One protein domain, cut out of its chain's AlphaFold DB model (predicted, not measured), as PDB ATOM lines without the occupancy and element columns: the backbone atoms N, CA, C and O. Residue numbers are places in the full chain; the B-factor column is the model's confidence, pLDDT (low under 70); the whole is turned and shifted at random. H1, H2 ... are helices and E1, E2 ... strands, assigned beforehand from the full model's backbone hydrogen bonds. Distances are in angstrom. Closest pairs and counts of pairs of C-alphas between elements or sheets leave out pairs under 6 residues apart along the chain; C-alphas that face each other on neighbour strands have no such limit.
ATOM      1  N   PHE A   2     343.535 279.100 306.338       69.25
ATOM      2  CA  PHE A   2     343.691 278.581 307.712       69.25
ATOM      3  C   PHE A   2     344.123 277.103 307.803       69.25
ATOM      4  O   PHE A   2     344.928 276.751 308.657       69.25
ATOM      5  N   LEU A   3     343.656 276.249 306.887       72.25
ATOM      6  CA  LEU A   3     343.932 274.806 306.922       72.25
ATOM      7  C   LEU A   3     345.410 274.465 306.656       72.25
ATOM      8  O   LEU A   3     345.993 273.650 307.362       72.25
ATOM      9  N   TYR A   4     346.049 275.152 305.702       74.50
ATOM     10  CA  TYR A   4     347.477 274.969 305.416       74.50
ATOM     11  C   TYR A   4     348.356 275.374 306.607       74.50
ATOM     12  O   TYR A   4     349.337 274.702 306.893       74.50
ATOM     13  N   LYS A   5     347.971 276.414 307.361       72.44
ATOM     14  CA  LYS A   5     348.680 276.835 308.582       72.44
ATOM     15  C   LYS A   5     348.604 275.791 309.700       72.44
ATOM     16  O   LYS A   5     349.598 275.585 310.383       72.44
ATOM     17  N   ILE A   6     347.463 275.116 309.861       76.88
ATOM     18  CA  ILE A   6     347.296 274.038 310.853       76.88
ATOM     19  C   ILE A   6     348.127 272.813 310.459       76.88
ATOM     20  O   ILE A   6     348.836 272.260 311.295       76.88
ATOM     21  N   ILE A   7     348.112 272.434 309.179       76.56
ATOM     22  CA  ILE A   7     348.910 271.309 308.669       76.56
ATOM     23  C   ILE A   7     350.411 271.596 308.817       76.56
ATOM     24  O   ILE A   7     351.156 270.736 309.283       76.56
ATOM     25  N   PHE A   8     350.860 272.814 308.500       70.75
ATOM     26  CA  PHE A   8     352.262 273.208 308.664       70.75
ATOM     27  C   PHE A   8     352.681 273.266 310.142       70.75
ATOM     28  O   PHE A   8     353.787 272.849 310.478       70.75
ATOM     29  N   ALA A   9     351.788 273.708 311.037       71.50
ATOM     30  CA  ALA A   9     352.027 273.706 312.480       71.50
ATOM     31  C   ALA A   9     352.178 272.276 313.028       71.50
ATOM     32  O   ALA A   9     353.169 271.985 313.699       71.50
ATOM     33  N   PHE A  10     351.279 271.352 312.671       65.56
ATOM     34  CA  PHE A  10     351.396 269.941 313.063       65.56
ATOM     35  C   PHE A  10     352.648 269.269 312.482       65.56
ATOM     36  O   PHE A  10     353.342 268.542 313.198       65.56
ATOM     37  N   LEU A  11     352.998 269.554 311.225       64.38
ATOM     38  CA  LEU A  11     354.219 269.036 310.602       64.38
ATOM     39  C   LEU A  11     355.486 269.572 311.295       64.38
ATOM     40  O   LEU A  11     356.420 268.813 311.550       64.38
ATOM     41  N   SER A  12     355.498 270.854 311.681       58.38
ATOM     42  CA  SER A  12     356.619 271.457 312.416       58.38
ATOM     43  C   SER A  12     356.765 270.932 313.852       58.38
ATOM     44  O   SER A  12     357.886 270.672 314.287       58.38
ATOM     45  N   ILE A  13     355.657 270.687 314.562       59.81
ATOM     46  CA  ILE A  13     355.661 270.097 315.914       59.81
ATOM     47  C   ILE A  13     356.169 268.648 315.876       59.81
ATOM     48  O   ILE A  13     356.909 268.222 316.761       59.81
ATOM     49  N   SER A  14     355.847 267.907 314.813       54.12
ATOM     50  CA  SER A  14     356.316 266.528 314.621       54.12
ATOM     51  C   SER A  14     357.836 266.448 314.403       54.12
ATOM     52  O   SER A  14     358.471 265.507 314.872       54.12
ATOM     53  N   LEU A  15     358.443 267.450 313.747       52.88
ATOM     54  CA  LEU A  15     359.893 267.501 313.497       52.88
ATOM     55  C   LEU A  15     360.733 267.933 314.716       52.88
ATOM     56  O   LEU A  15     361.922 267.613 314.773       52.88
ATOM     57  N   VAL A  16     360.158 268.659 315.681       51.84
ATOM     58  CA  VAL A  16     360.881 269.118 316.887       51.84
ATOM     59  C   VAL A  16     360.995 268.009 317.936       51.84
ATOM     60  O   VAL A  16     362.030 267.896 318.589       51.84
ATOM     61  N   ASN A  17     359.996 267.130 318.034       53.88
ATOM     62  CA  ASN A  17     359.985 266.015 318.991       53.88
ATOM     63  C   ASN A  17     360.823 264.799 318.549       53.88
ATOM     64  O   ASN A  17     360.964 263.842 319.302       53.88
ATOM     65  N   GLY A  18     361.363 264.818 317.325       49.53
ATOM     66  CA  GLY A  18     362.015 263.666 316.697       49.53
ATOM     67  C   GLY A  18     363.530 263.770 316.547       49.53
ATOM     68  O   GLY A  18     364.093 263.009 315.768       49.53
ATOM     69  N   ARG A  19     364.210 264.713 317.213       51.25
ATOM     70  CA  ARG A  19     365.677 264.797 317.132       51.25
ATOM     71  C   ARG A  19     366.289 263.783 318.101       51.25
ATOM     72  O   ARG A  19     366.238 264.039 319.304       51.25
ATOM     73  N   PRO A  20     366.867 262.657 317.636       58.41
ATOM     74  CA  PRO A  20     367.659 261.815 318.515       58.41
ATOM     75  C   PRO A  20     368.807 262.670 319.050       58.41
ATOM     76  O   PRO A  20     369.634 263.179 318.294       58.41
ATOM     77  N   GLN A  21     368.803 262.902 320.358       70.12
ATOM     78  CA  GLN A  21     369.885 263.601 321.030       70.12
ATOM     79  C   GLN A  21     371.140 262.728 320.955       70.12
ATOM     80  O   GLN A  21     371.285 261.752 321.683       70.12
ATOM     81  N   PHE A  22     372.025 263.068 320.019       77.12
ATOM     82  CA  PHE A  22     373.260 262.328 319.771       77.12
ATOM     83  C   PHE A  22     374.216 262.349 320.956       77.12
ATOM     84  O   PHE A  22     374.989 261.412 321.116       77.12
ATOM     85  N   ILE A  23     374.152 263.406 321.767       86.56
ATOM     86  CA  ILE A  23     374.903 263.567 323.008       86.56
ATOM     87  C   ILE A  23     373.908 263.948 324.102       86.56
ATOM     88  O   ILE A  23     373.100 264.859 323.906       86.56
ATOM     89  N   THR A  24     373.974 263.264 325.238       84.44
ATOM     90  CA  THR A  24     373.126 263.498 326.408       84.44
ATOM     91  C   THR A  24     373.973 263.871 327.615       84.44
ATOM     92  O   THR A  24     375.069 263.348 327.807       84.44
ATOM     93  N   PHE A  25     373.454 264.780 328.436       87.00
ATOM     94  CA  PHE A  25     374.011 265.096 329.746       87.00
ATOM     95  C   PHE A  25     372.896 264.939 330.764       87.00
ATOM     96  O   PHE A  25     372.036 265.810 330.874       87.00
ATOM     97  N   ASP A  26     372.890 263.812 331.466       82.69
ATOM     98  CA  ASP A  26     371.862 263.517 332.460       82.69
ATOM     99  C   ASP A  26     372.489 262.909 333.708       82.69
ATOM    100  O   ASP A  26     373.437 262.126 333.635       82.69
ATOM    101  N   ASN A  27     371.991 263.323 334.870       81.38
ATOM    102  CA  ASN A  27     372.397 262.821 336.181       81.38
ATOM    103  C   ASN A  27     373.923 262.783 336.420       81.38
ATOM    104  O   ASN A  27     374.413 261.917 337.139       81.38
ATOM    105  N   GLY A  28     374.699 263.706 335.837       85.69
ATOM    106  CA  GLY A  28     376.165 263.709 335.964       85.69
ATOM    107  C   GLY A  28     376.871 262.665 335.092       85.69
ATOM    108  O   GLY A  28     378.006 262.271 335.384       85.69
ATOM    109  N   LYS A  29     376.200 262.201 334.037       90.25
ATOM    110  CA  LYS A  29     376.740 261.334 332.995       90.25
ATOM    111  C   LYS A  29     376.704 262.024 331.647       90.25
ATOM    112  O   LYS A  29     375.812 262.821 331.368       90.25
ATOM    113  N   ILE A  30     377.686 261.687 330.826       92.00
ATOM    114  CA  ILE A  30     377.699 261.987 329.403       92.00
ATOM    115  C   ILE A  30     377.302 260.717 328.661       92.00
ATOM    116  O   ILE A  30     377.837 259.639 328.929       92.00
ATOM    117  N   GLY A  31     376.356 260.838 327.744       92.69
ATOM    118  CA  GLY A  31     375.919 259.739 326.908       92.69
ATOM    119  C   GLY A  31     375.896 260.097 325.440       92.69
ATOM    120  O   GLY A  31     375.949 261.260 325.053       92.69
ATOM    121  N   VAL A  32     375.836 259.059 324.623       92.25
ATOM    122  CA  VAL A  32     375.616 259.130 323.191       92.25
ATOM    123  C   VAL A  32     374.439 258.248 322.817       92.25
ATOM    124  O   VAL A  32     374.261 257.182 323.405       92.25
ATOM    125  N   ASN A  33     373.647 258.671 321.836       91.50
ATOM    126  CA  ASN A  33     372.570 257.861 321.272       91.50
ATOM    127  C   ASN A  33     372.538 258.016 319.752       91.50
ATOM    128  O   ASN A  33     372.179 259.067 319.223       91.50
ATOM    129  N   PHE A  34     372.905 256.951 319.050       88.62
ATOM    130  CA  PHE A  34     372.972 256.904 317.598       88.62
ATOM    131  C   PHE A  34     372.206 255.688 317.088       88.62
ATOM    132  O   PHE A  34     372.604 254.553 317.332       88.62
ATOM    133  N   ALA A  35     371.115 255.917 316.351       86.62
ATOM    134  CA  ALA A  35     370.337 254.856 315.698       86.62
ATOM    135  C   ALA A  35     369.928 253.698 316.645       86.62
ATOM    136  O   ALA A  35     369.901 252.536 316.246       86.62
ATOM    137  N   GLY A  36     369.638 254.016 317.914       85.94
ATOM    138  CA  GLY A  36     369.254 253.050 318.948       85.94
ATOM    139  C   GLY A  36     370.425 252.389 319.684       85.94
ATOM    140  O   GLY A  36     370.207 251.738 320.708       85.94
ATOM    141  N   TYR A  37     371.662 252.594 319.227       91.38
ATOM    142  CA  TYR A  37     372.848 252.333 320.036       91.38
ATOM    143  C   TYR A  37     373.008 253.470 321.026       91.38
ATOM    144  O   TYR A  37     373.053 254.633 320.628       91.38
ATOM    145  N   HIS A  38     373.111 253.148 322.304       93.38
ATOM    146  CA  HIS A  38     373.363 254.141 323.331       93.38
ATOM    147  C   HIS A  38     374.534 253.713 324.192       93.38
ATOM    148  O   HIS A  38     374.742 252.526 324.423       93.38
ATOM    149  N   ALA A  39     375.306 254.680 324.657       93.88
ATOM    150  CA  ALA A  39     376.332 254.459 325.657       93.88
ATOM    151  C   ALA A  39     376.399 255.676 326.563       93.88
ATOM    152  O   ALA A  39     376.362 256.795 326.074       93.88
ATOM    153  N   GLU A  40     376.504 255.470 327.864       93.44
ATOM    154  CA  GLU A  40     376.666 256.535 328.844       93.44
ATOM    155  C   GLU A  40     377.781 256.189 329.813       93.44
ATOM    156  O   GLU A  40     377.976 255.027 330.163       93.44
ATOM    157  N   ALA A  41     378.513 257.199 330.256       93.38
ATOM    158  CA  ALA A  41     379.484 257.081 331.323       93.38
ATOM    159  C   ALA A  41     379.485 258.355 332.160       93.38
ATOM    160  O   ALA A  41     379.317 259.461 331.649       93.38
ATOM    161  N   GLY A  42     379.681 258.224 333.462       91.56
ATOM    162  CA  GLY A  42     379.724 259.395 334.318       91.56
ATOM    163  C   GLY A  42     379.993 259.095 335.764       91.56
ATOM    164  O   GLY A  42     380.015 257.945 336.186       91.56
ATOM    165  N   LEU A  43     380.182 260.172 336.511       89.06
ATOM    166  CA  LEU A  43     380.453 260.135 337.942       89.06
ATOM    167  C   LEU A  43     379.152 260.153 338.771       89.06
ATOM    168  O   LEU A  43     379.193 259.953 339.985       89.06
ATOM    169  N   GLY A  44     378.002 260.389 338.126       86.00
ATOM    170  CA  GLY A  44     376.688 260.277 338.748       86.00
ATOM    171  C   GLY A  44     376.459 261.314 339.851       86.00
ATOM    172  O   GLY A  44     376.677 262.522 339.691       86.00
ATOM    173  N   GLY A  45     376.080 260.806 341.020       81.12
ATOM    174  CA  GLY A  45     375.911 261.530 342.277       81.12
ATOM    175  C   GLY A  45     377.144 262.281 342.768       81.12
ATOM    176  O   GLY A  45     376.994 263.243 343.515       81.12
ATOM    177  N   LEU A  46     378.349 261.914 342.313       80.25
ATOM    178  CA  LEU A  46     379.574 262.640 342.660       80.25
ATOM    179  C   LEU A  46     379.628 264.036 342.014       80.25
ATOM    180  O   LEU A  46     380.146 264.963 342.625       80.25
ATOM    181  N   LEU A  47     379.081 264.196 340.803       76.00
ATOM    182  CA  LEU A  47     379.031 265.497 340.116       76.00
ATOM    183  C   LEU A  47     377.758 266.281 340.418       76.00
ATOM    184  O   LEU A  47     377.769 267.506 340.400       76.00
ATOM    185  N   THR A  48     376.658 265.581 340.671       79.50
ATOM    186  CA  THR A  48     375.351 266.206 340.919       79.50
ATOM    187  C   THR A  48     375.084 266.481 342.398       79.50
ATOM    188  O   THR A  48     374.104 267.142 342.726       79.50
ATOM    189  N   GLY A  49     375.924 265.960 343.301       76.69
ATOM    190  CA  GLY A  49     375.742 266.062 344.751       76.69
ATOM    191  C   GLY A  49     374.593 265.213 345.304       76.69
ATOM    192  O   GLY A  49     374.313 265.267 346.500       76.69
ATOM    193  N   ASN A  50     373.922 264.419 344.464       79.50
ATOM    194  CA  ASN A  50     372.779 263.602 344.848       79.50
ATOM    195  C   ASN A  50     373.097 262.113 344.673       79.50
ATOM    196  O   ASN A  50     373.182 261.608 343.556       79.50
ATOM    197  N   ALA A  51     373.206 261.387 345.787       75.50
ATOM    198  CA  ALA A  51     373.507 259.954 345.799       75.50
ATOM    199  C   ALA A  51     372.484 259.092 345.024       75.50
ATOM    200  O   ALA A  51     372.828 257.995 344.584       75.50
ATOM    201  N   ALA A  52     371.257 259.586 344.802       77.25
ATOM    202  CA  ALA A  52     370.257 258.902 343.978       77.25
ATOM    203  C   ALA A  52     370.674 258.788 342.499       77.25
ATOM    204  O   ALA A  52     370.192 257.910 341.789       77.25
ATOM    205  N   HIS A  53     371.601 259.633 342.040       78.88
ATOM    206  CA  HIS A  53     372.156 259.594 340.685       78.88
ATOM    207  C   HIS A  53     373.309 258.582 340.530       78.88
ATOM    208  O   HIS A  53     373.973 258.542 339.493       78.88
ATOM    209  N   GLY A  54     373.530 257.729 341.537       81.50
ATOM    210  CA  GLY A  54     374.526 256.658 341.512       81.50
ATOM    211  C   GLY A  54     375.958 257.161 341.694       81.50
ATOM    212  O   GLY A  54     376.182 258.293 342.109       81.50
ATOM    213  N   GLY A  55     376.940 256.307 341.413       86.75
ATOM    214  CA  GLY A  55     378.357 256.680 341.401       86.75
ATOM    215  C   GLY A  55     378.965 256.586 340.005       86.75
ATOM    216  O   GLY A  55     378.259 256.692 338.997       86.75
ATOM    217  N   LEU A  56     380.281 256.361 339.949       92.62
ATOM    218  CA  LEU A  56     380.995 256.152 338.694       92.62
ATOM    219  C   LEU A  56     380.395 254.961 337.960       92.62
ATOM    220  O   LEU A  56     380.504 253.838 338.431       92.62
ATOM    221  N   SER A  57     379.773 255.171 336.813       93.62
ATOM    222  CA  SER A  57     379.158 254.087 336.051       93.62
ATOM    223  C   SER A  57     379.314 254.315 334.565       93.62
ATOM    224  O   SER A  57     379.393 255.454 334.109       93.62
ATOM    225  N   ALA A  58     379.363 253.218 333.822       95.50
ATOM    226  CA  ALA A  58     379.294 253.196 332.379       95.50
ATOM    227  C   ALA A  58     378.311 252.112 331.940       95.50
ATOM    228  O   ALA A  58     378.286 251.020 332.509       95.50
ATOM    229  N   SER A  59     377.499 252.395 330.933       94.25
ATOM    230  CA  SER A  59     376.620 251.413 330.314       94.25
ATOM    231  C   SER A  59     376.531 251.633 328.813       94.25
ATOM    232  O   SER A  59     376.797 252.725 328.320       94.25
ATOM    233  N   ALA A  60     376.207 250.579 328.082       96.06
ATOM    234  CA  ALA A  60     375.975 250.618 326.654       96.06
ATOM    235  C   ALA A  60     374.888 249.620 326.272       96.06
ATOM    236  O   ALA A  60     374.757 248.556 326.882       96.06
ATOM    237  N   GLY A  61     374.129 249.952 325.239       95.38
ATOM    238  CA  GLY A  61     373.064 249.126 324.715       95.38
ATOM    239  C   GLY A  61     372.938 249.244 323.207       95.38
ATOM    240  O   GLY A  61     373.341 250.227 322.585       95.38
ATOM    241  N   THR A  62     372.378 248.196 322.625       94.06
ATOM    242  CA  THR A  62     372.079 248.087 321.198       94.06
ATOM    243  C   THR A  62     370.567 248.171 320.990       94.06
ATOM    244  O   THR A  62     369.803 247.833 321.903       94.06
ATOM    245  N   PRO A  63     370.099 248.525 319.781       91.56
ATOM    246  CA  PRO A  63     368.669 248.507 319.465       91.56
ATOM    247  C   PRO A  63     368.053 247.100 319.529       91.56
ATOM    248  O   PRO A  63     366.838 246.958 319.594       91.56
ATOM    249  N   PHE A  64     368.885 246.056 319.537       92.56
ATOM    250  CA  PHE A  64     368.461 244.656 319.548       92.56
ATOM    251  C   PHE A  64     368.322 244.076 320.963       92.56
ATOM    252  O   PHE A  64     368.185 242.868 321.118       92.56
ATOM    253  N   GLY A  65     368.376 244.919 322.000       91.25
ATOM    254  CA  GLY A  65     368.141 244.523 323.392       91.25
ATOM    255  C   GLY A  65     369.391 244.092 324.165       91.25
ATOM    256  O   GLY A  65     369.329 243.976 325.393       91.25
ATOM    257  N   GLN A  66     370.531 243.926 323.485       96.38
ATOM    258  CA  GLN A  66     371.805 243.666 324.154       96.38
ATOM    259  C   GLN A  66     372.195 244.899 324.959       96.38
ATOM    260  O   GLN A  66     372.155 246.015 324.433       96.38
ATOM    261  N   LYS A  67     372.588 244.698 326.212       95.56
ATOM    262  CA  LYS A  67     373.036 245.765 327.105       95.56
ATOM    263  C   LYS A  67     374.156 245.278 328.002       95.56
ATOM    264  O   LYS A  67     374.163 244.122 328.420       95.56
ATOM    265  N   ALA A  68     375.074 246.168 328.327       96.75
ATOM    266  CA  ALA A  68     376.138 245.934 329.280       96.75
ATOM    267  C   ALA A  68     376.341 247.180 330.130       96.75
ATOM    268  O   ALA A  68     376.123 248.300 329.676       96.75
ATOM    269  N   GLY A  69     376.767 246.999 331.367       95.81
ATOM    270  CA  GLY A  69     377.094 248.121 332.221       95.81
ATOM    271  C   GLY A  69     377.868 247.695 333.442       95.81
ATOM    272  O   GLY A  69     377.784 246.555 333.898       95.81
ATOM    273  N   ALA A  70     378.632 248.633 333.963       96.56
ATOM    274  CA  ALA A  70     379.377 248.477 335.185       96.56
ATOM    275  C   ALA A  70     379.383 249.791 335.949       96.56
ATOM    276  O   ALA A  70     379.256 250.873 335.376       96.56
ATOM    277  N   GLY A  71     379.549 249.698 337.256       94.31
ATOM    278  CA  GLY A  71     379.657 250.876 338.080       94.31
ATOM    279  C   GLY A  71     380.232 250.592 339.446       94.31
ATOM    280  O   GLY A  71     380.255 249.464 339.927       94.31
ATOM    281  N   LEU A  72     380.697 251.671 340.046       91.62
ATOM    282  CA  LEU A  72     381.140 251.825 341.409       91.62
ATOM    283  C   LEU A  72     380.132 252.764 342.070       91.62
ATOM    284  O   LEU A  72     379.803 253.831 341.550       91.62
ATOM    285  N   GLY A  73     379.640 252.362 343.227       88.56
ATOM    286  CA  GLY A  73     378.822 253.196 344.086       88.56
ATOM    287  C   GLY A  73     379.292 253.074 345.520       88.56
ATOM    288  O   GLY A  73     379.962 252.114 345.897       88.56
ATOM    289  N   GLY A  74     378.938 254.051 346.335       85.81
ATOM    290  CA  GLY A  74     379.238 253.990 347.748       85.81
ATOM    291  C   GLY A  74     379.066 255.323 348.429       85.81
ATOM    292  O   GLY A  74     379.055 256.379 347.801       85.81
TER     293      GLY A  74
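This is residues 2 to 74 of the 273 residues of the protein "CSON014333 protein" of Culicoides sonorensis (UniProt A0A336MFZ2). A twisted, gently curled sheet of five strands makes the body, and a straight helix, H1, sticks out from it like a handle, with residues 2 to 19 standing free. The short helix H2 sits in the excursion between E3 and E4, past the last residue of E3 and the first of E4, and only grazes the sheet. The printed part has 73 residues, with H1, E1, E2, E3, H2, E4 and E5 in that order; the sheet runs E1 - E2 - E3 - E4 - E5, all antiparallel, and the class is mixed, helices and strands. The whole is extended, with a radius of gyration of the C-alphas of 17.5 A, and flat, spanning 59 by 31 by 15 A, H1 making much of the length.

H1 holds residues 2 to 16 and is 21.7 A long, from C-alpha 2 at (343.691, 278.581, 307.712) to C-alpha 16 at (360.881, 269.118, 316.887). E1 is residues 23 to 26, 9.9 A. E2, residues 29 to 34, measures 16.5 A, and E3, residues 37 to 42, measures 17.4 A. H2 is residues 45 to 48, 4.9 A. E4, residues 57 to 61, is 13.8 A long. E5, residues 67 to 74, is the longest strand at 23.1 A and ends with C-alpha 74 at (379.238, 253.990, 347.748).

H1 is not on the sheet, with 0 pairs of C-alphas within 10 A. The edge strand E1 and its neighbour E2 form a hairpin, antiparallel at 144 degrees, with N 24 and O 31 2.8 A apart, within hydrogen-bond range. E2 and E3 form the next hairpin at 169 degrees, with N 32 and O 39 at 2.7 A; E1, E2 and E3 are a meander, each strand the antiparallel neighbour of the one before. H2 only grazes the sheet, with its residues 45 to 48. E3 and E4 are antiparallel at 179 degrees, with N 40 and O 59 at 2.8 A. E4 and the other edge strand, E5, form a hairpin at 168 degrees, with N 58 and O 70 at 2.8 A. Strands E1 and E5 are apart. In H1 every O i to N i+4 pair is within hydrogen-bond range; H2 is too short for such a pair, and its 1 pair of O i to N i+3 is not within range.

The C-alphas of Phe 2 and Gly 74, the two farthest apart, are 58.9 A from each other. Without residues 2 to 19 the body has 55 residues and spans 32 by 20 by 12 A. The sheet is twisted, its C-alphas lying up to 4.6 A off the best plane. The printed part has no cut and no long link. The mean pLDDT of the printed part is 81.7; residue 2 and residues 10 to 20 are under 70.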